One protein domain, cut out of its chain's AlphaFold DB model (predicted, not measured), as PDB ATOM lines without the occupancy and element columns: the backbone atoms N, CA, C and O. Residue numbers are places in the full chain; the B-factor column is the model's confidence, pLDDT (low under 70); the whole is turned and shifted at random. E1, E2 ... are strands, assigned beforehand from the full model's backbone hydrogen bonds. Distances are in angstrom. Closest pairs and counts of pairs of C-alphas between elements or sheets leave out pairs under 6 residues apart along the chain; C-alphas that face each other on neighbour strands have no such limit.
ATOM      1  N   ARG A 194      23.897  32.742 -21.369       96.81
ATOM      2  CA  ARG A 194      24.257  31.597 -20.531       96.81
ATOM      3  C   ARG A 194      23.215  31.425 -19.428       96.81
ATOM      4  O   ARG A 194      23.077  32.283 -18.559       96.81
ATOM      5  N   GLY A 195      22.502  30.299 -19.454       95.12
ATOM      6  CA  GLY A 195      21.378  30.073 -18.544       95.12
ATOM      7  C   GLY A 195      20.312  31.153 -18.734       95.12
ATOM      8  O   GLY A 195      19.881  31.399 -19.857       95.12
ATOM      9  N   ASP A 196      19.946  31.824 -17.645       96.50
ATOM     10  CA  ASP A 196      18.978  32.931 -17.646       96.50
ATOM     11  C   ASP A 196      19.630  34.315 -17.829       96.50
ATOM     12  O   ASP A 196      18.933  35.333 -17.913       96.50
ATOM     13  N   ASN A 197      20.961  34.363 -17.909       98.12
ATOM     14  CA  ASN A 197      21.729  35.600 -17.925       98.12
ATOM     15  C   ASN A 197      22.299  35.906 -19.311       98.12
ATOM     16  O   ASN A 197      22.672  35.011 -20.073       98.12
ATOM     17  N   ILE A 198      22.429  37.194 -19.610       98.69
ATOM     18  CA  ILE A 198      23.137  37.692 -20.788       98.69
ATOM     19  C   ILE A 198      24.367  38.459 -20.327       98.69
ATOM     20  O   ILE A 198      24.266  39.398 -19.546       98.69
ATOM     21  N   TYR A 199      25.522  38.075 -20.847       98.75
ATOM     22  CA  TYR A 199      26.805  38.689 -20.549       98.75
ATOM     23  C   TYR A 199      27.250  39.512 -21.747       98.75
ATOM     24  O   TYR A 199      27.076  39.084 -22.887       98.75
ATOM     25  N   ALA A 200      27.858  40.666 -21.515       98.50
ATOM     26  CA  ALA A 200      28.500  41.417 -22.582       98.50
ATOM     27  C   ALA A 200      29.744  42.131 -22.071       98.50
ATOM     28  O   ALA A 200      29.818  42.564 -20.923       98.50
ATOM     29  N   ALA A 201      30.722  42.291 -22.955       98.31
ATOM     30  CA  ALA A 201      31.791  43.242 -22.715       98.31
ATOM     31  C   ALA A 201      31.295  44.664 -22.998       98.31
ATOM     32  O   ALA A 201      30.526  44.898 -23.930       98.31
ATOM     33  N   VAL A 202      31.788  45.616 -22.222       98.25
ATOM     34  CA  VAL A 202      31.656  47.052 -22.436       98.25
ATOM     35  C   VAL A 202      33.047  47.558 -22.775       98.25
ATOM     36  O   VAL A 202      33.884  47.661 -21.882       98.25
ATOM     37  N   TYR A 203      33.344  47.843 -24.048       96.38
ATOM     38  CA  TYR A 203      34.736  48.127 -24.444       96.38
ATOM     39  C   TYR A 203      35.251  49.466 -23.914       96.38
ATOM     40  O   TYR A 203      36.454  49.630 -23.685       96.38
ATOM     41  N   ARG A 204      34.334  50.413 -23.704       96.94
ATOM     42  CA  ARG A 204      34.550  51.714 -23.069       96.94
ATOM     43  C   ARG A 204      33.304  52.111 -22.294       96.94
ATOM     44  O   ARG A 204      32.209  51.650 -22.613       96.94
ATOM     45  N   SER A 205      33.470  52.992 -21.319       97.31
ATOM     46  CA  SER A 205      32.365  53.577 -20.574       97.31
ATOM     47  C   SER A 205      32.411  55.095 -20.512       97.31
ATOM     48  O   SER A 205      33.467  55.682 -20.743       97.31
ATOM     49  N   THR A 206      31.246  55.692 -20.235       96.94
ATOM     50  CA  THR A 206      30.906  57.132 -20.220       96.94
ATOM     51  C   THR A 206      31.130  57.864 -21.544       96.94
ATOM     52  O   THR A 206      30.215  58.478 -22.083       96.94
ATOM     53  N   THR A 207      32.319  57.765 -22.129       95.00
ATOM     54  CA  THR A 207      32.651  58.321 -23.439       95.00
ATOM     55  C   THR A 207      33.552  57.383 -24.227       95.00
ATOM     56  O   THR A 207      34.480  56.769 -23.694       95.00
ATOM     57  N   GLN A 208      33.350  57.341 -25.545       92.62
ATOM     58  CA  GLN A 208      34.250  56.620 -26.441       92.62
ATOM     59  C   GLN A 208      35.685  57.148 -26.364       92.62
ATOM     60  O   GLN A 208      36.584  56.438 -26.780       92.62
ATOM     61  N   ALA A 209      35.943  58.354 -25.851       93.88
ATOM     62  CA  ALA A 209      37.298  58.891 -25.736       93.88
ATOM     63  C   ALA A 209      38.080  58.373 -24.515       93.88
ATOM     64  O   ALA A 209      39.276  58.632 -24.439       93.88
ATOM     65  N   TYR A 210      37.451  57.657 -23.573       93.06
ATOM     66  CA  TYR A 210      38.110  57.209 -22.345       93.06
ATOM     67  C   TYR A 210      38.747  55.820 -22.548       93.06
ATOM     68  O   TYR A 210      38.036  54.811 -22.496       93.06
ATOM     69  N   PRO A 211      40.067  55.716 -22.809       91.88
ATOM     70  CA  PRO A 211      40.716  54.424 -23.016       91.88
ATOM     71  C   PRO A 211      40.683  53.573 -21.747       91.88
ATOM     72  O   PRO A 211      40.683  54.097 -20.637       91.88
ATOM     73  N   ASN A 212      40.690  52.250 -21.922       92.75
ATOM     74  CA  ASN A 212      40.741  51.283 -20.819       92.75
ATOM     75  C   ASN A 212      39.629  51.463 -19.767       92.75
ATOM     76  O   ASN A 212      39.786  51.028 -18.634       92.75
ATOM     77  N   SER A 213      38.500  52.081 -20.121       95.94
ATOM     78  CA  SER A 213      37.346  52.312 -19.236       95.94
ATOM     79  C   SER A 213      36.309  51.182 -19.277       95.94
ATOM     80  O   SER A 213      35.192  51.339 -18.790       95.94
ATOM     81  N   GLY A 214      36.647  50.062 -19.912       96.81
ATOM     82  CA  GLY A 214      35.726  48.956 -20.112       96.81
ATOM     83  C   GLY A 214      35.574  48.027 -18.911       96.81
ATOM     84  O   GLY A 214      36.427  47.985 -18.024       96.81
ATOM     85  N   TYR A 215      34.480  47.274 -18.922       97.81
ATOM     86  CA  TYR A 215      34.071  46.307 -17.900       97.81
ATOM     87  C   TYR A 215      33.139  45.252 -18.513       97.81
ATOM     88  O   TYR A 215      32.951  45.234 -19.730       97.81
ATOM     89  N   ILE A 216      32.575  44.358 -17.703       98.12
ATOM     90  CA  ILE A 216      31.578  43.363 -18.134       98.12
ATOM     91  C   ILE A 216      30.206  43.742 -17.586       98.12
ATOM     92  O   ILE A 216      30.131  44.188 -16.449       98.12
ATOM     93  N   THR A 217      29.132  43.546 -18.347       98.25
ATOM     94  CA  THR A 217      27.743  43.634 -17.872       98.25
ATOM     95  C   THR A 217      27.095  42.259 -17.831       98.25
ATOM     96  O   THR A 217      27.377  41.403 -18.672       98.25
ATOM     97  N   VAL A 218      26.217  42.053 -16.850       98.44
ATOM     98  CA  VAL A 218      25.390  40.852 -16.709       98.44
ATOM     99  C   VAL A 218      23.936  41.275 -16.550       98.44
ATOM    100  O   VAL A 218      23.595  41.945 -15.575       98.44
ATOM    101  N   LEU A 219      23.095  40.890 -17.507       98.69
ATOM    102  CA  LEU A 219      21.653  41.098 -17.483       98.69
ATOM    103  C   LEU A 219      20.954  39.823 -17.011       98.69
ATOM    104  O   LEU A 219      21.294  38.737 -17.476       98.69
ATOM    105  N   ASP A 220      19.954  39.958 -16.146       98.25
ATOM    106  CA  ASP A 220      19.078  38.861 -15.734       98.25
ATOM    107  C   ASP A 220      17.954  38.604 -16.754       98.25
ATOM    108  O   ASP A 220      17.790  39.333 -17.740       98.25
ATOM    109  N   LYS A 221      17.125  37.586 -16.492       97.38
ATOM    110  CA  LYS A 221      15.955  37.216 -17.314       97.38
ATOM    111  C   LYS A 221      14.927  38.333 -17.539       97.38
ATOM    112  O   LYS A 221      14.112  38.213 -18.448       97.38
ATOM    113  N   ASN A 222      14.942  39.389 -16.726       97.00
ATOM    114  CA  ASN A 222      14.035  40.530 -16.826       97.00
ATOM    115  C   ASN A 222      14.664  41.710 -17.584       97.00
ATOM    116  O   ASN A 222      14.066  42.784 -17.640       97.00
ATOM    117  N   ASP A 223      15.837  41.506 -18.189       98.00
ATOM    118  CA  ASP A 223      16.649  42.528 -18.852       98.00
ATOM    119  C   ASP A 223      17.213  43.595 -17.890       98.00
ATOM    120  O   ASP A 223      17.549  44.698 -18.326       98.00
ATOM    121  N   GLN A 224      17.346  43.289 -16.593       98.38
ATOM    122  CA  GLN A 224      17.990  44.177 -15.620       98.38
ATOM    123  C   GLN A 224      19.480  43.862 -15.498       98.38
ATOM    124  O   GLN A 224      19.859  42.701 -15.368       98.38
ATOM    125  N   VAL A 225      20.332  44.888 -15.492       98.62
ATOM    126  CA  VAL A 225      21.758  44.738 -15.192       98.62
ATOM    127  C   VAL A 225      21.907  44.451 -13.701       98.62
ATOM    128  O   VAL A 225      21.666  45.317 -12.865       98.62
ATOM    129  N   VAL A 226      22.310  43.229 -13.368       98.12
ATOM    130  CA  VAL A 226      22.430  42.745 -11.982       98.12
ATOM    131  C   VAL A 226      23.871  42.679 -11.492       98.12
ATOM    132  O   VAL A 226      24.112  42.590 -10.292       98.12
ATOM    133  N   SER A 227      24.848  42.730 -12.399       97.06
ATOM    134  CA  SER A 227      26.265  42.746 -12.040       97.06
ATOM    135  C   SER A 227      27.109  43.407 -13.120       97.06
ATOM    136  O   SER A 227      26.819  43.278 -14.313       97.06
ATOM    137  N   THR A 228      28.177  44.082 -12.693       97.12
ATOM    138  CA  THR A 228      29.159  44.693 -13.592       97.12
ATOM    139  C   THR A 228      30.604  44.504 -13.136       97.12
ATOM    140  O   THR A 228      31.213  45.443 -12.619       97.12
ATOM    141  N   PRO A 229      31.201  43.311 -13.304       96.31
ATOM    142  CA  PRO A 229      32.603  43.087 -12.956       96.31
ATOM    143  C   PRO A 229      33.542  44.091 -13.648       96.31
ATOM    144  O   PRO A 229      33.554  44.198 -14.875       96.31
ATOM    145  N   GLY A 230      34.327  44.830 -12.856       95.94
ATOM    146  CA  GLY A 230      35.209  45.913 -13.317       95.94
ATOM    147  C   GLY A 230      34.528  47.277 -13.517       95.94
ATOM    148  O   GLY A 230      35.198  48.247 -13.874       95.94
ATOM    149  N   GLY A 231      33.215  47.369 -13.295       97.00
ATOM    150  CA  GLY A 231      32.415  48.592 -13.345       97.00
ATOM    151  C   GLY A 231      31.772  48.924 -11.995       97.00
ATOM    152  O   GLY A 231      31.788  48.121 -11.065       97.00
ATOM    153  N   THR A 232      31.180  50.110 -11.884       96.88
ATOM    154  CA  THR A 232      30.381  50.521 -10.721       96.88
ATOM    155  C   THR A 232      29.152  49.641 -10.565       96.88
ATOM    156  O   THR A 232      28.480  49.390 -11.562       96.88
ATOM    157  N   ALA A 233      28.819  49.246  -9.330       96.31
ATOM    158  CA  ALA A 233      27.614  48.469  -9.044       96.31
ATOM    159  C   ALA A 233      26.368  49.084  -9.718       96.31
ATOM    160  O   ALA A 233      26.233  50.312  -9.719       96.31
ATOM    161  N   PRO A 234      25.481  48.266 -10.315       97.75
ATOM    162  CA  PRO A 234      24.284  48.778 -10.963       97.75
ATOM    163  C   PRO A 234      23.346  49.406  -9.930       97.75
ATOM    164  O   PRO A 234      23.017  48.797  -8.914       97.75
ATOM    165  N   GLU A 235      22.904  50.626 -10.215       98.31
ATOM    166  CA  GLU A 235      21.949  51.370  -9.401       98.31
ATOM    167  C   GLU A 235      20.696  51.656 -10.228       98.31
ATOM    168  O   GLU A 235      20.785  52.035 -11.396       98.31
ATOM    169  N   TYR A 236      19.529  51.479  -9.610       98.44
ATOM    170  CA  TYR A 236      18.237  51.750 -10.229       98.44
ATOM    171  C   TYR A 236      17.485  52.817  -9.436       98.44
ATOM    172  O   TYR A 236      17.202  52.632  -8.253       98.44
ATOM    173  N   VAL A 237      17.092  53.899 -10.108       98.38
ATOM    174  CA  VAL A 237      16.229  54.950  -9.551       98.38
ATOM    175  C   VAL A 237      14.919  54.919 -10.324       98.38
ATOM    176  O   VAL A 237      14.917  54.998 -11.547       98.38
ATOM    177  N   ASN A 238      13.794  54.744  -9.624       97.00
ATOM    178  CA  ASN A 238      12.462  54.602 -10.234       97.00
ATOM    179  C   ASN A 238      12.365  53.496 -11.308       97.00
ATOM    180  O   ASN A 238      11.572  53.596 -12.237       97.00
ATOM    181  N   GLY A 239      13.161  52.428 -11.176       95.94
ATOM    182  CA  GLY A 239      13.182  51.318 -12.135       95.94
ATOM    183  C   GLY A 239      14.058  51.551 -13.371       95.94
ATOM    184  O   GLY A 239      14.133  50.664 -14.219       95.94
ATOM    185  N   GLU A 240      14.774  52.674 -13.450       97.94
ATOM    186  CA  GLU A 240      15.701  52.989 -14.540       97.94
ATOM    187  C   GLU A 240      17.158  52.818 -14.097       97.94
ATOM    188  O   GLU A 240      17.558  53.315 -13.039       97.94
ATOM    189  N   LEU A 241      17.956  52.123 -14.916       98.56
ATOM    190  CA  LEU A 241      19.389  51.941 -14.681       98.56
ATOM    191  C   LEU A 241      20.101  53.294 -14.779       98.56
ATOM    192  O   LEU A 241      19.937  54.012 -15.765       98.56
ATOM    193  N   GLN A 242      20.902  53.625 -13.773       98.56
ATOM    194  CA  GLN A 242      21.721  54.833 -13.764       98.56
ATOM    195  C   GLN A 242      23.031  54.631 -14.534       98.56
ATOM    196  O   GLN A 242      23.459  53.503 -14.779       98.56
ATOM    197  N   GLU A 243      23.668  55.736 -14.933       98.19
ATOM    198  CA  GLU A 243      24.903  55.698 -15.721       98.19
ATOM    199  C   GLU A 243      25.999  54.871 -15.032       98.19
ATOM    200  O   GLU A 243      26.434  55.177 -13.920       98.19
ATOM    201  N   GLN A 244      26.499  53.860 -15.739       97.81
ATOM    202  CA  GLN A 244      27.576  53.002 -15.271       97.81
ATOM    203  C   GLN A 244      28.934  53.435 -15.822       97.81
ATOM    204  O   GLN A 244      29.073  53.907 -16.953       97.81
ATOM    205  N   ARG A 245      29.983  53.215 -15.031       97.19
ATOM    206  CA  ARG A 245      31.366  53.582 -15.366       97.19
ATOM    207  C   ARG A 245      32.348  52.542 -14.852       97.19
ATOM    208  O   ARG A 245      31.988  51.698 -14.040       97.19
ATOM    209  N   LYS A 246      33.597  52.612 -15.307       97.12
ATOM    210  CA  LYS A 246      34.682  51.792 -14.755       97.12
ATOM    211  C   LYS A 246      34.826  51.994 -13.244       97.12
ATOM    212  O   LYS A 246      34.862  53.135 -12.777       97.12
ATOM    213  N   ASP A 247      34.982  50.896 -12.510       95.69
ATOM    214  CA  ASP A 247      35.469  50.935 -11.134       95.69
ATOM    215  C   ASP A 247      36.986  51.158 -11.153       95.69
ATOM    216  O   ASP A 247      37.753  50.346 -11.670       95.69
ATOM    217  N   MET A 248      37.430  52.279 -10.587       91.81
ATOM    218  CA  MET A 248      38.843  52.648 -10.573       91.81
ATOM    219  C   MET A 248      39.690  51.763  -9.652       91.81
ATOM    220  O   MET A 248      40.913  51.747  -9.813       91.81
ATOM    221  N   SER A 249      39.068  51.007  -8.740       91.88
ATOM    222  CA  SER A 249      39.754  50.023  -7.898       91.88
ATOM    223  C   SER A 249      40.223  48.792  -8.689       91.88
ATOM    224  O   SER A 249      41.186  48.135  -8.293       91.88
ATOM    225  N   PHE A 250      39.612  48.524  -9.851       88.25
ATOM    226  CA  PHE A 250      39.948  47.405 -10.727       88.25
ATOM    227  C   PHE A 250      40.540  47.889 -12.057       88.25
ATOM    228  O   PHE A 250      39.886  48.540 -12.867       88.25
ATOM    229  N   GLN A 251      41.790  47.518 -12.336       85.31
ATOM    230  CA  GLN A 251      42.497  47.906 -13.568       85.31
ATOM    231  C   GLN A 251      42.805  46.719 -14.494       85.31
ATOM    232  O   GLN A 251      43.651  46.832 -15.373       85.31
ATOM    233  N   GLY A 252      42.110  45.588 -14.324       86.00
ATOM    234  CA  GLY A 252      42.408  44.350 -15.054       86.00
ATOM    235  C   GLY A 252      41.964  44.315 -16.521       86.00
ATOM    236  O   GLY A 252      42.398  43.426 -17.243       86.00
ATOM    237  N   PHE A 253      41.129  45.260 -16.976       93.56
ATOM    238  CA  PHE A 253      40.654  45.308 -18.364       93.56
ATOM    239  C   PHE A 253      41.269  46.438 -19.197       93.56
ATOM    240  O   PHE A 253      41.300  47.604 -18.791       93.56
ATOM    241  N   MET A 254      41.642  46.076 -20.422       91.94
ATOM    242  CA  MET A 254      42.109  46.899 -21.530       91.94
ATOM    243  C   MET A 254      41.171  46.673 -22.720       91.94
ATOM    244  O   MET A 254      41.323  45.710 -23.462       91.94
ATOM    245  N   HIS A 255      40.170  47.539 -22.891       92.81
ATOM    246  CA  HIS A 255      39.177  47.442 -23.976       92.81
ATOM    247  C   HIS A 255      38.578  46.025 -24.150       92.81
ATOM    248  O   HIS A 255      38.735  45.413 -25.214       92.81
ATOM    249  N   PRO A 256      37.907  45.476 -23.119       96.75
ATOM    250  CA  PRO A 256      37.269  44.168 -23.218       96.75
ATOM    251  C   PRO A 256      36.260  44.210 -24.364       96.75
ATOM    252  O   PRO A 256      35.462  45.140 -24.459       96.75
ATOM    253  N   HIS A 257      36.329  43.257 -25.286       96.06
ATOM    254  CA  HIS A 257      35.618  43.388 -26.561       96.06
ATOM    255  C   HIS A 257      34.591  42.280 -26.790       96.06
ATOM    256  O   HIS A 257      33.649  42.457 -27.561       96.06
ATOM    257  N   ASP A 258      34.745  41.152 -26.107       96.94
ATOM    258  CA  ASP A 258      33.815  40.033 -26.145       96.94
ATOM    259  C   ASP A 258      33.912  39.250 -24.824       96.94
ATOM    260  O   ASP A 258      34.815  39.489 -24.018       96.94
ATOM    261  N   VAL A 259      32.976  38.335 -24.591       97.44
ATOM    262  CA  VAL A 259      32.979  37.413 -23.451       97.44
ATOM    263  C   VAL A 259      32.708  35.987 -23.920       97.44
ATOM    264  O   VAL A 259      31.963  35.747 -24.867       97.44
ATOM    265  N   CYS A 260      33.296  35.020 -23.231       97.88
ATOM    266  CA  CYS A 260      32.942  33.610 -23.321       97.88
ATOM    267  C   CYS A 260      32.641  33.121 -21.907       97.88
ATOM    268  O   CYS A 260      33.467  33.313 -21.018       97.88
ATOM    269  N   VAL A 261      31.465  32.531 -21.692       97.38
ATOM    270  CA  VAL A 261      31.069  31.995 -20.384       97.38
ATOM    271  C   VAL A 261      31.054  30.478 -20.462       97.38
ATOM    272  O   VAL A 261      30.247  29.903 -21.205       97.38
ATOM    273  N   ASP A 262      31.960  29.837 -19.727       95.00
ATOM    274  CA  ASP A 262      32.101  28.383 -19.779       95.00
ATOM    275  C   ASP A 262      31.027  27.645 -18.971       95.00
ATOM    276  O   ASP A 262      30.149  28.231 -18.328       95.00
ATOM    277  N   ARG A 263      31.086  26.313 -19.019       92.25
ATOM    278  CA  ARG A 263      30.194  25.428 -18.259       92.25
ATOM    279  C   ARG A 263      30.256  25.529 -16.747       92.25
ATOM    280  O   ARG A 263      29.271  25.164 -16.111       92.25
ATOM    281  N   ASP A 264      31.344  26.054 -16.213       92.19
ATOM    282  CA  ASP A 264      31.528  26.271 -14.782       92.19
ATOM    283  C   ASP A 264      31.166  27.721 -14.399       92.19
ATOM    284  O   ASP A 264      31.345  28.137 -13.256       92.19
ATOM    285  N   GLU A 265      30.615  28.480 -15.357       93.31
ATOM    286  CA  GLU A 265      30.230  29.887 -15.259       93.31
ATOM    287  C   GLU A 265      31.402  30.848 -15.000       93.31
ATOM    288  O   GLU A 265      31.204  31.972 -14.532       93.31
ATOM    289  N   ASN A 266      32.621  30.450 -15.375       96.44
ATOM    290  CA  ASN A 266      33.748  31.376 -15.475       96.44
ATOM    291  C   ASN A 266      33.614  32.236 -16.733       96.44
ATOM    292  O   ASN A 266      33.132  31.773 -17.770       96.44
ATOM    293  N   ILE A 267      34.111  33.471 -16.667       97.25
ATOM    294  CA  ILE A 267      34.063  34.425 -17.779       97.25
ATOM    295  C   ILE A 267      35.474  34.614 -18.333       97.25
ATOM    296  O   ILE A 267      36.377  35.027 -17.613       97.25
ATOM    297  N   TYR A 268      35.656  34.374 -19.627       97.81
ATOM    298  CA  TYR A 268      36.884  34.668 -20.362       97.81
ATOM    299  C   TYR A 268      36.659  35.905 -21.220       97.81
ATOM    300  O   TYR A 268      35.718  35.963 -22.013       97.81
ATOM    301  N   VAL A 269      37.532  36.893 -21.064       97.62
ATOM    302  CA  VAL A 269      37.381  38.225 -21.641       97.62
ATOM    303  C   VAL A 269      38.519  38.478 -22.626       97.62
ATOM    304  O   VAL A 269      39.606  38.910 -22.226       97.62
ATOM    305  N   PRO A 270      38.325  38.182 -23.922       96.12
ATOM    306  CA  PRO A 270      39.204  38.673 -24.973       96.12
ATOM    307  C   PRO A 270      39.119  40.201 -25.100       96.12
ATOM    308  O   PRO A 270      38.078  40.834 -24.907       96.12
ATOM    309  N   GLN A 271      40.252  40.797 -25.451       94.12
ATOM    310  CA  GLN A 271      40.473  42.236 -25.382       94.12
ATOM    311  C   GLN A 271      40.912  42.777 -26.742       94.12
ATOM    312  O   GLN A 271      41.683  42.132 -27.456       94.12
ATOM    313  N   TRP A 272      40.438  43.968 -27.105       90.25
ATOM    314  CA  TRP A 272      40.924  44.687 -28.281       90.25
ATOM    315  C   TRP A 272      42.202  45.456 -27.938       90.25
ATOM    316  O   TRP A 272      42.315  46.024 -26.857       90.25
ATOM    317  N   ALA A 273      43.168  45.481 -28.863       85.88
ATOM    318  CA  ALA A 273      44.485  46.084 -28.631       85.88
ATOM    319  C   ALA A 273      45.150  45.569 -27.334       85.88
ATOM    320  O   ALA A 273      45.762  46.325 -26.590       85.88
ATOM    321  N   SER A 274      45.030  44.263 -27.079       84.88
ATOM    322  CA  SER A 274      45.386  43.604 -25.817       84.88
ATOM    323  C   SER A 274      46.886  43.492 -25.523       84.88
ATOM    324  O   SER A 274      47.263  42.762 -24.611       84.88
ATOM    325  N   GLU A 275      47.751  44.118 -26.322       88.75
ATOM    326  CA  GLU A 275      49.215  44.019 -26.195       88.75
ATOM    327  C   GLU A 275      49.747  42.569 -26.184       88.75
ATOM    328  O   GLU A 275      50.760  42.262 -25.563       88.75
ATOM    329  N   LYS A 276      49.077  41.668 -26.921       86.88
ATOM    330  CA  LYS A 276      49.401  40.228 -27.010       86.88
ATOM    331  C   LYS A 276      49.237  39.469 -25.684       86.88
ATOM    332  O   LYS A 276      49.930  38.482 -25.446       86.88
ATOM    333  N   THR A 277      48.312  39.905 -24.833       89.06
ATOM    334  CA  THR A 277      47.945  39.188 -23.604       89.06
ATOM    335  C   THR A 277      46.913  38.086 -23.857       89.06
ATOM    336  O   THR A 277      46.155  38.122 -24.833       89.06
ATOM    337  N   TYR A 278      46.882  37.101 -22.955       91.19
ATOM    338  CA  TYR A 278      45.804  36.116 -22.882       91.19
ATOM    339  C   TYR A 278      44.463  36.788 -22.533       91.19
ATOM    340  O   TYR A 278      44.456  37.863 -21.927       91.19
ATOM    341  N   PRO A 279      43.320  36.155 -22.863       94.75
ATOM    342  CA  PRO A 279      42.031  36.566 -22.319       94.75
ATOM    343  C   PRO A 279      42.069  36.617 -20.786       94.75
ATOM    344  O   PRO A 279      42.616  35.720 -20.144       94.75
ATOM    345  N   VAL A 280      41.460  37.646 -20.198       95.50
ATOM    346  CA  VAL A 280      41.328  37.751 -18.738       95.50
ATOM    347  C   VAL A 280      40.265  36.759 -18.279       95.50
ATOM    348  O   VAL A 280      39.164  36.755 -18.824       95.50
ATOM    349  N   LYS A 281      40.574  35.929 -17.281       95.50
ATOM    350  CA  LYS A 281      39.609  35.011 -16.666       95.50
ATOM    351  C   LYS A 281      39.055  35.632 -15.386       95.50
ATOM    352  O   LYS A 281      39.825  36.015 -14.509       95.50
ATOM    353  N   LEU A 282      37.734  35.698 -15.272       95.19
ATOM    354  CA  LEU A 282      37.031  35.907 -14.011       95.19
ATOM    355  C   LEU A 282      36.492  34.561 -13.541       95.19
ATOM    356  O   LEU A 282      35.775  33.885 -14.282       95.19
ATOM    357  N   GLU A 283      36.849  34.183 -12.321       93.69
ATOM    358  CA  GLU A 283      36.359  32.955 -11.706       93.69
ATOM    359  C   GLU A 283      35.059  33.231 -10.966       93.69
ATOM    360  O   GLU A 283      34.922  34.254 -10.290       93.69
ATOM    361  N   ARG A 284      34.095  32.322 -11.112       88.25
ATOM    362  CA  ARG A 284      32.881  32.381 -10.306       88.25
ATOM    363  C   ARG A 284      33.243  32.073  -8.853       88.25
ATOM    364  O   ARG A 284      33.842  31.034  -8.580       88.25
ATOM    365  N   VAL A 285      32.860  32.974  -7.951       79.25
ATOM    366  CA  VAL A 285      33.010  32.837  -6.493       79.25
ATOM    367  C   VAL A 285      31.683  32.534  -5.818       79.25
ATOM    368  O   VAL A 285      30.635  32.951  -6.364       79.25
TER     369      VAL A 285
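What this domain is: This is residues 194 to 285 of the 285 residues of an uncharacterized protein of Cyclobacterium qasimii M12-11B (UniProt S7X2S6). There is little regular structure: a meander of three strands, E1 to E3, each the antiparallel neighbour of the one before, and a separate small hairpin, E4 and E5, are joined by the looping residues 228 to 266. The printed part has 92 residues, 23 in five named strands, E1 to E5 in order, with no named helix: all strand. Sheets E1 - E2 - E3 and E4 - E5 are antiparallel. The whole is compact, radius of gyration of the C-alphas 13.0 A, spanning 43 by 34 by 20 A.

How they stand to each other: Start with E1, residues 197 to 205, which bends by 61 degrees at residue 202. It forms a hairpin with E2, residues 215 to 219; N 200 and O 217 are 3.0 A apart, within hydrogen-bond range. Next, E2 and E3, residues 225 to 227, form a hairpin, with N 226 and O 218 at 2.9 A. Farther on, find the hairpin of E4, residues 267 to 269, and E5, residues 280 to 282, with N 269 and O 280 at 2.8 A. The closest C-alphas of E1 and E4, Ala 201 and Val 269, are 7.6 A apart.

Where its parts are: Find C-alpha 197 at (21.729, 35.600, -17.925); E1 runs 21.1 A to C-alpha 205. E5 ends at C-alpha 282, (37.031, 35.907, -14.011).

The domain as a whole: The farthest C-alphas, Asn 238 and Lys 276, are 43.0 A apart. The link E3 to E4 is long; the printed part has no cut, and no printed residue is under pLDDT 70.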